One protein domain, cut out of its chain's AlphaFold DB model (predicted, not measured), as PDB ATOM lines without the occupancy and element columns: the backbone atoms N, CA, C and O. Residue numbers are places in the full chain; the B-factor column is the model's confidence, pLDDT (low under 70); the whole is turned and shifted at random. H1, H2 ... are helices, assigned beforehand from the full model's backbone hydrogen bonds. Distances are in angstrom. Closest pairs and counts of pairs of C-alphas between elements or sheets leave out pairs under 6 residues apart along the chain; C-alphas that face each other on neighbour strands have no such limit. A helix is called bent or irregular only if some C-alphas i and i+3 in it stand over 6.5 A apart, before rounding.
ATOM      1  N   TRP A 820     325.844 349.852 603.350       86.12
ATOM      2  CA  TRP A 820     325.338 350.631 604.487       86.12
ATOM      3  C   TRP A 820     323.827 350.465 604.740       86.12
ATOM      4  O   TRP A 820     323.326 350.960 605.744       86.12
ATOM      5  N   VAL A 821     323.081 349.791 603.855       88.69
ATOM      6  CA  VAL A 821     321.644 349.538 604.041       88.69
ATOM      7  C   VAL A 821     321.452 348.281 604.887       88.69
ATOM      8  O   VAL A 821     321.593 347.155 604.403       88.69
ATOM      9  N   GLU A 822     321.108 348.469 606.162       86.19
ATOM     10  CA  GLU A 822     320.789 347.364 607.063       86.19
ATOM     11  C   GLU A 822     319.326 346.914 606.931       86.19
ATOM     12  O   GLU A 822     318.377 347.692 607.013       86.19
ATOM     13  N   HIS A 823     319.133 345.606 606.771       86.94
ATOM     14  CA  HIS A 823     317.813 344.992 606.808       86.94
ATOM     15  C   HIS A 823     317.399 344.725 608.272       86.94
ATOM     16  O   HIS A 823     317.818 343.722 608.857       86.94
ATOM     17  N   ARG A 824     316.494 345.547 608.821       84.81
ATOM     18  CA  ARG A 824     315.845 345.313 610.133       84.81
ATOM     19  C   ARG A 824     314.798 344.190 610.044       84.81
ATOM     20  O   ARG A 824     314.976 343.115 610.619       84.81
ATOM     21  N   GLY A 825     313.789 344.355 609.186       88.12
ATOM     22  CA  GLY A 825     312.889 343.281 608.753       88.12
ATOM     23  C   GLY A 825     311.416 343.647 608.757       88.12
ATOM     24  O   GLY A 825     310.953 344.351 607.870       88.12
ATOM     25  N   ASP A 826     310.673 343.066 609.690       85.81
ATOM     26  CA  ASP A 826     309.243 343.308 609.864       85.81
ATOM     27  C   ASP A 826     309.086 344.521 610.790       85.81
ATOM     28  O   ASP A 826     309.308 344.392 611.995       85.81
ATOM     29  N   PHE A 827     308.790 345.693 610.215       87.50
ATOM     30  CA  PHE A 827     308.825 346.982 610.923       87.50
ATOM     31  C   PHE A 827     307.867 347.037 612.125       87.50
ATOM     32  O   PHE A 827     308.109 347.784 613.063       87.50
ATOM     33  N   THR A 828     306.832 346.185 612.157       87.56
ATOM     34  CA  THR A 828     305.918 346.024 613.306       87.56
ATOM     35  C   THR A 828     306.616 345.550 614.592       87.56
ATOM     36  O   THR A 828     306.008 345.515 615.662       87.56
ATOM     37  N   ARG A 829     307.891 345.152 614.491       90.25
ATOM     38  CA  ARG A 829     308.750 344.698 615.595       90.25
ATOM     39  C   ARG A 829     309.796 345.726 616.013       90.25
ATOM     40  O   ARG A 829     310.431 345.524 617.045       90.25
ATOM     41  N   ASP A 830     310.001 346.770 615.215       92.06
ATOM     42  CA  ASP A 830     310.830 347.908 615.590       92.06
ATOM     43  C   ASP A 830     310.009 348.803 616.527       92.06
ATOM     44  O   ASP A 830     308.840 349.074 616.250       92.06
ATOM     45  N   SER A 831     310.573 349.260 617.652       93.50
ATOM     46  CA  SER A 831     309.873 350.264 618.458       93.50
ATOM     47  C   SER A 831     310.088 351.659 617.876       93.50
ATOM     48  O   SER A 831     311.132 351.957 617.292       93.50
ATOM     49  N   LEU A 832     309.107 352.539 618.073       92.19
ATOM     50  CA  LEU A 832     309.188 353.944 617.670       92.19
ATOM     51  C   LEU A 832     310.413 354.647 618.274       92.19
ATOM     52  O   LEU A 832     311.021 355.478 617.608       92.19
ATOM     53  N   GLN A 833     310.807 354.279 619.499       92.44
ATOM     54  CA  GLN A 833     312.001 354.822 620.145       92.44
ATOM     55  C   GLN A 833     313.286 354.306 619.476       92.44
ATOM     56  O   GLN A 833     314.139 355.112 619.143       92.44
ATOM     57  N   ASP A 834     313.389 353.007 619.155       91.81
ATOM     58  CA  ASP A 834     314.558 352.432 618.450       91.81
ATOM     59  C   ASP A 834     314.719 352.939 616.998       91.81
ATOM     60  O   ASP A 834     315.711 352.632 616.325       91.81
ATOM     61  N   VAL A 835     313.712 353.632 616.460       92.44
ATOM     62  CA  VAL A 835     313.777 354.315 615.159       92.44
ATOM     63  C   VAL A 835     314.041 355.809 615.345       92.44
ATOM     64  O   VAL A 835     314.875 356.349 614.625       92.44
ATOM     65  N   ALA A 836     313.415 356.466 616.327       92.12
ATOM     66  CA  ALA A 836     313.700 357.862 616.671       92.12
ATOM     67  C   ALA A 836     315.157 358.053 617.125       92.12
ATOM     68  O   ALA A 836     315.846 358.927 616.604       92.12
ATOM     69  N   ASP A 837     315.645 357.198 618.025       92.12
ATOM     70  CA  ASP A 837     317.025 357.218 618.514       92.12
ATOM     71  C   ASP A 837     318.010 356.942 617.369       92.12
ATOM     72  O   ASP A 837     319.008 357.636 617.246       92.12
ATOM     73  N   LEU A 838     317.699 356.008 616.459       91.00
ATOM     74  CA  LEU A 838     318.551 355.723 615.296       91.00
ATOM     75  C   LEU A 838     318.566 356.870 614.267       91.00
ATOM     76  O   LEU A 838     319.587 357.088 613.615       91.00
ATOM     77  N   VAL A 839     317.469 357.623 614.126       90.94
ATOM     78  CA  VAL A 839     317.450 358.866 613.337       90.94
ATOM     79  C   VAL A 839     318.313 359.939 614.008       90.94
ATOM     80  O   VAL A 839     319.137 360.541 613.329       90.94
ATOM     81  N   LEU A 840     318.195 360.129 615.326       91.31
ATOM     82  CA  LEU A 840     318.975 361.118 616.085       91.31
ATOM     83  C   LEU A 840     320.473 360.773 616.175       91.31
ATOM     84  O   LEU A 840     321.304 361.672 616.122       91.31
ATOM     85  N   ASP A 841     320.839 359.493 616.256       93.12
ATOM     86  CA  ASP A 841     322.234 359.032 616.189       93.12
ATOM     87  C   ASP A 841     322.831 359.209 614.777       93.12
ATOM     88  O   ASP A 841     324.045 359.377 614.632       93.12
ATOM     89  N   SER A 842     321.992 359.175 613.732       89.69
ATOM     90  CA  SER A 842     322.409 359.379 612.333       89.69
ATOM     91  C   SER A 842     322.491 360.859 611.943       89.69
ATOM     92  O   SER A 842     323.342 361.233 611.137       89.69
ATOM     93  N   ASP A 843     321.610 361.689 612.500       92.69
ATOM     94  CA  ASP A 843     321.516 363.133 612.279       92.69
ATOM     95  C   ASP A 843     321.167 363.858 613.598       92.69
ATOM     96  O   ASP A 843     320.009 364.210 613.849       92.69
ATOM     97  N   PRO A 844     322.165 364.102 614.468       91.50
ATOM     98  CA  PRO A 844     321.947 364.724 615.776       91.50
ATOM     99  C   PRO A 844     321.614 366.221 615.703       91.50
ATOM    100  O   PRO A 844     321.269 366.815 616.727       91.50
ATOM    101  N   ASN A 845     321.718 366.837 614.519       91.56
ATOM    102  CA  ASN A 845     321.453 368.260 614.303       91.56
ATOM    103  C   ASN A 845     320.098 368.523 613.613       91.56
ATOM    104  O   ASN A 845     319.669 369.677 613.579       91.56
ATOM    105  N   ALA A 846     319.424 367.483 613.101       87.06
ATOM    106  CA  ALA A 846     318.250 367.580 612.227       87.06
ATOM    107  C   ALA A 846     318.522 368.368 610.920       87.06
ATOM    108  O   ALA A 846     317.689 369.157 610.467       87.06
ATOM    109  N   GLU A 847     319.705 368.172 610.327       90.75
ATOM    110  CA  GLU A 847     320.128 368.796 609.062       90.75
ATOM    111  C   GLU A 847     319.704 367.993 607.812       90.75
ATOM    112  O   GLU A 847     319.670 368.538 606.706       90.75
ATOM    113  N   ALA A 848     319.366 366.708 607.958       88.50
ATOM    114  CA  ALA A 848     319.070 365.788 606.866       88.50
ATOM    115  C   ALA A 848     317.562 365.530 606.679       88.50
ATOM    116  O   ALA A 848     316.798 365.301 607.616       88.50
ATOM    117  N   MET A 849     317.125 365.468 605.418       88.38
ATOM    118  CA  MET A 849     315.763 365.048 605.082       88.38
ATOM    119  C   MET A 849     315.637 363.519 605.149       88.38
ATOM    120  O   MET A 849     316.043 362.812 604.226       88.38
ATOM    121  N   VAL A 850     315.025 363.006 606.217       86.25
ATOM    122  CA  VAL A 850     314.675 361.582 606.341       86.25
ATOM    123  C   VAL A 850     313.510 361.247 605.402       86.25
ATOM    124  O   VAL A 850     312.399 361.745 605.573       86.25
ATOM    125  N   VAL A 851     313.752 360.378 604.417       87.19
ATOM    126  CA  VAL A 851     312.739 359.924 603.450       87.19
ATOM    127  C   VAL A 851     312.266 358.516 603.811       87.19
ATOM    128  O   VAL A 851     313.032 357.557 603.723       87.19
ATOM    129  N   TRP A 852     310.992 358.376 604.188       86.50
ATOM    130  CA  TRP A 852     310.365 357.078 604.452       86.50
ATOM    131  C   TRP A 852     309.611 356.573 603.217       86.50
ATOM    132  O   TRP A 852     308.603 357.151 602.808       86.50
ATOM    133  N   CYS A 853     310.076 355.470 602.631       84.69
ATOM    134  CA  CYS A 853     309.473 354.865 601.443       84.69
ATOM    135  C   CYS A 853     308.623 353.641 601.813       84.69
ATOM    136  O   CYS A 853     309.153 352.538 601.963       84.69
ATOM    137  N   ALA A 854     307.303 353.814 601.896       82.31
ATOM    138  CA  ALA A 854     306.348 352.708 601.970       82.31
ATOM    139  C   ALA A 854     305.719 352.466 600.589       82.31
ATOM    140  O   ALA A 854     305.124 353.371 600.005       82.31
ATOM    141  N   ALA A 855     305.824 351.243 600.065       75.31
ATOM    142  CA  ALA A 855     305.048 350.844 598.894       75.31
ATOM    143  C   ALA A 855     303.597 350.533 599.314       75.31
ATOM    144  O   ALA A 855     303.401 349.928 600.374       75.31
ATOM    145  N   PRO A 856     302.576 350.879 598.504       66.12
ATOM    146  CA  PRO A 856     301.225 350.386 598.735       66.12
ATOM    147  C   PRO A 856     301.216 348.846 598.688       66.12
ATOM    148  O   PRO A 856     302.020 348.243 597.967       66.12
ATOM    149  N   PRO A 857     300.320 348.178 599.437       65.06
ATOM    150  CA  PRO A 857     300.218 346.728 599.389       65.06
ATOM    151  C   PRO A 857     299.822 346.302 597.971       65.06
ATOM    152  O   PRO A 857     299.012 346.972 597.326       65.06
ATOM    153  N   CYS A 858     300.360 345.174 597.490       62.56
ATOM    154  CA  CYS A 858     299.931 344.612 596.206       62.56
ATOM    155  C   CYS A 858     298.403 344.459 596.196       62.56
ATOM    156  O   CYS A 858     297.808 344.186 597.245       62.56
ATOM    157  N   GLN A 859     297.767 344.631 595.036       57.72
ATOM    158  CA  GLN A 859     296.303 344.688 594.934       57.72
ATOM    159  C   GLN A 859     295.629 343.451 595.564       57.72
ATOM    160  O   GLN A 859     294.615 343.603 596.245       57.72
ATOM    161  N   ASP A 860     296.276 342.281 595.486       55.81
ATOM    162  CA  ASP A 860     295.891 341.003 596.119       55.81
ATOM    163  C   ASP A 860     295.746 341.042 597.655       55.81
ATOM    164  O   ASP A 860     295.040 340.218 598.240       55.81
ATOM    165  N   PHE A 861     296.439 341.972 598.318       54.88
ATOM    166  CA  PHE A 861     296.436 342.168 599.774       54.88
ATOM    167  C   PHE A 861     295.758 343.480 600.202       54.88
ATOM    168  O   PHE A 861     295.421 343.630 601.376       54.88
ATOM    169  N   SER A 862     295.525 344.410 599.270       54.59
ATOM    170  CA  SER A 862     294.760 345.642 599.504       54.59
ATOM    171  C   SER A 862     293.289 345.349 599.847       54.59
ATOM    172  O   SER A 862     292.741 344.341 599.409       54.59
ATOM    173  N   ARG A 863     292.596 346.249 600.561       49.38
ATOM    174  CA  ARG A 863     291.145 346.108 600.845       49.38
ATOM    175  C   ARG A 863     290.228 346.255 599.618       49.38
ATOM    176  O   ARG A 863     289.017 346.138 599.759       49.38
ATOM    177  N   ILE A 864     290.784 346.535 598.439       49.09
ATOM    178  CA  ILE A 864     290.034 346.837 597.208       49.09
ATOM    179  C   ILE A 864     289.544 345.541 596.523       49.09
ATOM    180  O   ILE A 864     288.601 345.562 595.732       49.09
ATOM    181  N   ALA A 865     290.148 344.394 596.848       51.88
ATOM    182  CA  ALA A 865     289.733 343.075 596.376       51.88
ATOM    183  C   ALA A 865     288.944 342.281 597.446       51.88
ATOM    184  O   ALA A 865     288.814 342.690 598.597       51.88
ATOM    185  N   GLN A 866     288.422 341.114 597.048       55.41
ATOM    186  CA  GLN A 866     287.855 340.089 597.945       55.41
ATOM    187  C   GLN A 866     288.525 338.716 597.712       55.41
ATOM    188  O   GLN A 866     287.874 337.674 597.660       55.41
ATOM    189  N   GLY A 867     289.843 338.717 597.504       59.56
ATOM    190  CA  GLY A 867     290.663 337.519 597.332       59.56
ATOM    191  C   GLY A 867     291.051 336.832 598.648       59.56
ATOM    192  O   GLY A 867     290.792 337.310 599.752       59.56
ATOM    193  N   ALA A 868     291.745 335.696 598.544       50.34
ATOM    194  CA  ALA A 868     292.196 334.932 599.713       50.34
ATOM    195  C   ALA A 868     293.254 335.663 600.576       50.34
ATOM    196  O   ALA A 868     293.503 335.255 601.710       50.34
ATOM    197  N   GLY A 869     293.866 336.742 600.070       53.84
ATOM    198  CA  GLY A 869     294.894 337.514 600.777       53.84
ATOM    199  C   GLY A 869     294.400 338.241 602.034       53.84
ATOM    200  O   GLY A 869     295.186 338.453 602.957       53.84
ATOM    201  N   HIS A 870     293.107 338.576 602.123       57.56
ATOM    202  CA  HIS A 870     292.576 339.447 603.188       57.56
ATOM    203  C   HIS A 870     292.367 338.756 604.546       57.56
ATOM    204  O   HIS A 870     292.069 339.431 605.528       57.56
ATOM    205  N   GLN A 871     292.530 337.429 604.631       58.66
ATOM    206  CA  GLN A 871     292.505 336.704 605.913       58.66
ATOM    207  C   GLN A 871     293.867 336.688 606.634       58.66
ATOM    208  O   GLN A 871     293.959 336.152 607.735       58.66
ATOM    209  N   GLY A 872     294.921 337.248 606.032       65.69
ATOM    210  CA  GLY A 872     296.229 337.406 606.668       65.69
ATOM    211  C   GLY A 872     296.448 338.818 607.206       65.69
ATOM    212  O   GLY A 872     296.096 339.799 606.553       65.69
ATOM    213  N   ASP A 873     297.131 338.930 608.348       70.31
ATOM    214  CA  ASP A 873     297.406 340.204 609.040       70.31
ATOM    215  C   ASP A 873     298.136 341.236 608.154       70.31
ATOM    216  O   ASP A 873     298.018 342.444 608.348       70.31
ATOM    217  N   ARG A 874     298.826 340.762 607.104       72.19
ATOM    218  CA  ARG A 874     299.607 341.569 606.151       72.19
ATOM    219  C   ARG A 874     298.833 342.693 605.466       72.19
ATOM    220  O   ARG A 874     299.455 343.678 605.084       72.19
ATOM    221  N   GLY A 875     297.511 342.572 605.323       72.06
ATOM    222  CA  GLY A 875     296.680 343.641 604.758       72.06
ATOM    223  C   GLY A 875     296.678 344.933 605.591       72.06
ATOM    224  O   GLY A 875     296.318 345.985 605.071       72.06
ATOM    225  N   ARG A 876     297.096 344.870 606.865       80.50
ATOM    226  CA  ARG A 876     297.185 346.021 607.781       80.50
ATOM    227  C   ARG A 876     298.535 346.727 607.768       80.50
ATOM    228  O   ARG A 876     298.594 347.883 608.166       80.50
ATOM    229  N   LEU A 877     299.591 346.086 607.259       83.62
ATOM    230  CA  LEU A 877     300.966 346.603 607.330       83.62
ATOM    231  C   LEU A 877     301.126 347.999 606.711       83.62
ATOM    232  O   LEU A 877     301.993 348.756 607.129       83.62
ATOM    233  N   PHE A 878     300.288 348.371 605.740       83.44
ATOM    234  CA  PHE A 878     300.288 349.730 605.203       83.44
ATOM    235  C   PHE A 878     299.700 350.746 606.194       83.44
ATOM    236  O   PHE A 878     300.342 351.751 606.483       83.44
ATOM    237  N   GLU A 879     298.530 350.462 606.774       84.12
ATOM    238  CA  GLU A 879     297.892 351.316 607.789       84.12
ATOM    239  C   GLU A 879     298.773 351.452 609.039       84.12
ATOM    240  O   GLU A 879     298.974 352.551 609.550       84.12
ATOM    241  N   GLU A 880     299.362 350.338 609.475       89.12
ATOM    242  CA  GLU A 880     300.318 350.277 610.580       89.12
ATOM    243  C   GLU A 880     301.589 351.083 610.265       89.12
ATOM    244  O   GLU A 880     302.104 351.754 611.153       89.12
ATOM    245  N   SER A 881     302.060 351.114 609.009       89.75
ATOM    246  CA  SER A 881     303.209 351.945 608.613       89.75
ATOM    247  C   SER A 881     302.898 353.447 608.585       89.75
ATOM    248  O   SER A 881     303.777 354.254 608.882       89.75
ATOM    249  N   VAL A 882     301.655 353.835 608.274       88.50
ATOM    250  CA  VAL A 882     301.209 355.238 608.321       88.50
ATOM    251  C   VAL A 882     301.071 355.701 609.771       88.50
ATOM    252  O   VAL A 882     301.645 356.726 610.130       88.50
ATOM    253  N   ALA A 883     300.413 354.908 610.625       90.75
ATOM    254  CA  ALA A 883     300.340 355.185 612.059       90.75
ATOM    255  C   ALA A 883     301.741 355.279 612.693       90.75
ATOM    256  O   ALA A 883     302.020 356.217 613.435       90.75
ATOM    257  N   PHE A 884     302.654 354.370 612.328       92.44
ATOM    258  CA  PHE A 884     304.044 354.402 612.782       92.44
ATOM    259  C   PHE A 884     304.768 355.691 612.359       92.44
ATOM    260  O   PHE A 884     305.471 356.281 613.171       92.44
ATOM    261  N   MET A 885     304.583 356.174 611.122       90.38
ATOM    262  CA  MET A 885     305.161 357.453 610.681       90.38
ATOM    263  C   MET A 885     304.612 358.659 611.450       90.38
ATOM    264  O   MET A 885     305.379 359.564 611.782       90.38
ATOM    265  N   ASP A 886     303.307 358.703 611.719       90.44
ATOM    266  CA  ASP A 886     302.691 359.830 612.425       90.44
ATOM    267  C   ASP A 886     303.063 359.838 613.916       90.44
ATOM    268  O   ASP A 886     303.382 360.898 614.460       90.44
ATOM    269  N   GLU A 887     303.135 358.668 614.564       92.00
ATOM    270  CA  GLU A 887     303.663 358.544 615.927       92.00
ATOM    271  C   GLU A 887     305.169 358.861 615.993       92.00
ATOM    272  O   GLU A 887     305.598 359.552 616.914       92.00
ATOM    273  N   LEU A 888     305.969 358.462 614.994       89.62
ATOM    274  CA  LEU A 888     307.397 358.804 614.896       89.62
ATOM    275  C   LEU A 888     307.619 360.313 614.684       89.62
ATOM    276  O   LEU A 888     308.551 360.897 615.237       89.62
ATOM    277  N   ARG A 889     306.743 360.978 613.918       86.94
ATOM    278  CA  ARG A 889     306.756 362.443 613.755       86.94
ATOM    279  C   ARG A 889     306.344 363.169 615.040       86.94
ATOM    280  O   ARG A 889     306.785 364.292 615.257       86.94
ATOM    281  N   ALA A 890     305.515 362.548 615.879       86.62
ATOM    282  CA  ALA A 890     305.107 363.093 617.172       86.62
ATOM    283  C   ALA A 890     306.122 362.819 618.301       86.62
ATOM    284  O   ALA A 890     306.184 363.595 619.254       86.62
ATOM    285  N   SER A 891     306.898 361.731 618.214       82.25
ATOM    286  CA  SER A 891     307.933 361.374 619.195       82.25
ATOM    287  C   SER A 891     309.293 362.010 618.913       82.25
ATOM    288  O   SER A 891     310.069 362.207 619.851       82.25
TER     289      SER A 891
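Overview. This is residues 820 to 891 of the 902 residues of a protein of Symbiodinium sp. KB8 (UniProt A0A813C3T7). Two helices, H1 and the longer H3, make a wide, open corner where the first residues of H1 meet the last residues of H3, and a long link, residues 843 to 867, runs back past both toward the small helix H2 at the far end. Residues 820 to 825 stick out, and so does the tip at residues 840 to 847, of which 840 to 842 belong to H1. The printed part has 72 residues with three named helices, in the order H1, H2, H3, and no named strand; the class is all helix, though only 34 of the 72 residues are in named elements. The whole is loose, with a radius of gyration of the C-alphas of 14.8 A, and elongated, spanning 47 by 25 by 19 A.

Along the chain. Residues 820 to 831 hold no named element and begin with C-alpha 820 at (325.338, 350.631, 604.487). H1, residues 832 to 842, starts with C-alpha 832 at (309.188, 353.944, 617.670) and is 15.3 A long. H2 is residues 868 to 871; it is neither bent nor irregular, but only just: C-alphas 868 and 871 are 6.5 A apart. H3, residues 873 to 891, is 25.7 A long and ends with C-alpha 891 at (307.933, 361.374, 619.195). H3 is irregular, with C-alphas 875 and 878 7.1 A apart, and has a kink of 36 degrees near residue 880.

Arrangement. H1 and H3 touch, H3 with residues 884 to 891 alone; their closest C-alphas, those of Leu 832 and Leu 888, are 5.9 A apart. They run the same way at a steep tilt of 57 degrees. H2 and H3 are close but not clearly touching, with the closest C-alphas, of Gly 869 and Gly 875, 7.5 A apart. H1 and H2 are apart. O i to N i+4 pairs are within hydrogen-bond range in 6 of 7 cases in H1 and 12 of 15 in H3; H2 is too short for such a pair, and 0 of its 1 O i to N i+3 pair is within range.

Size, cuts and confidence. The C-alphas farthest apart, those of Asn 845 and Gln 866, are 46.8 A apart. The printed part has no cut. The link from H1 to H2 is long, with 25 residues, and that from H2 to H3 is tight. The mean pLDDT of the printed part is 80.3, and residues 856 to 872 are under 70.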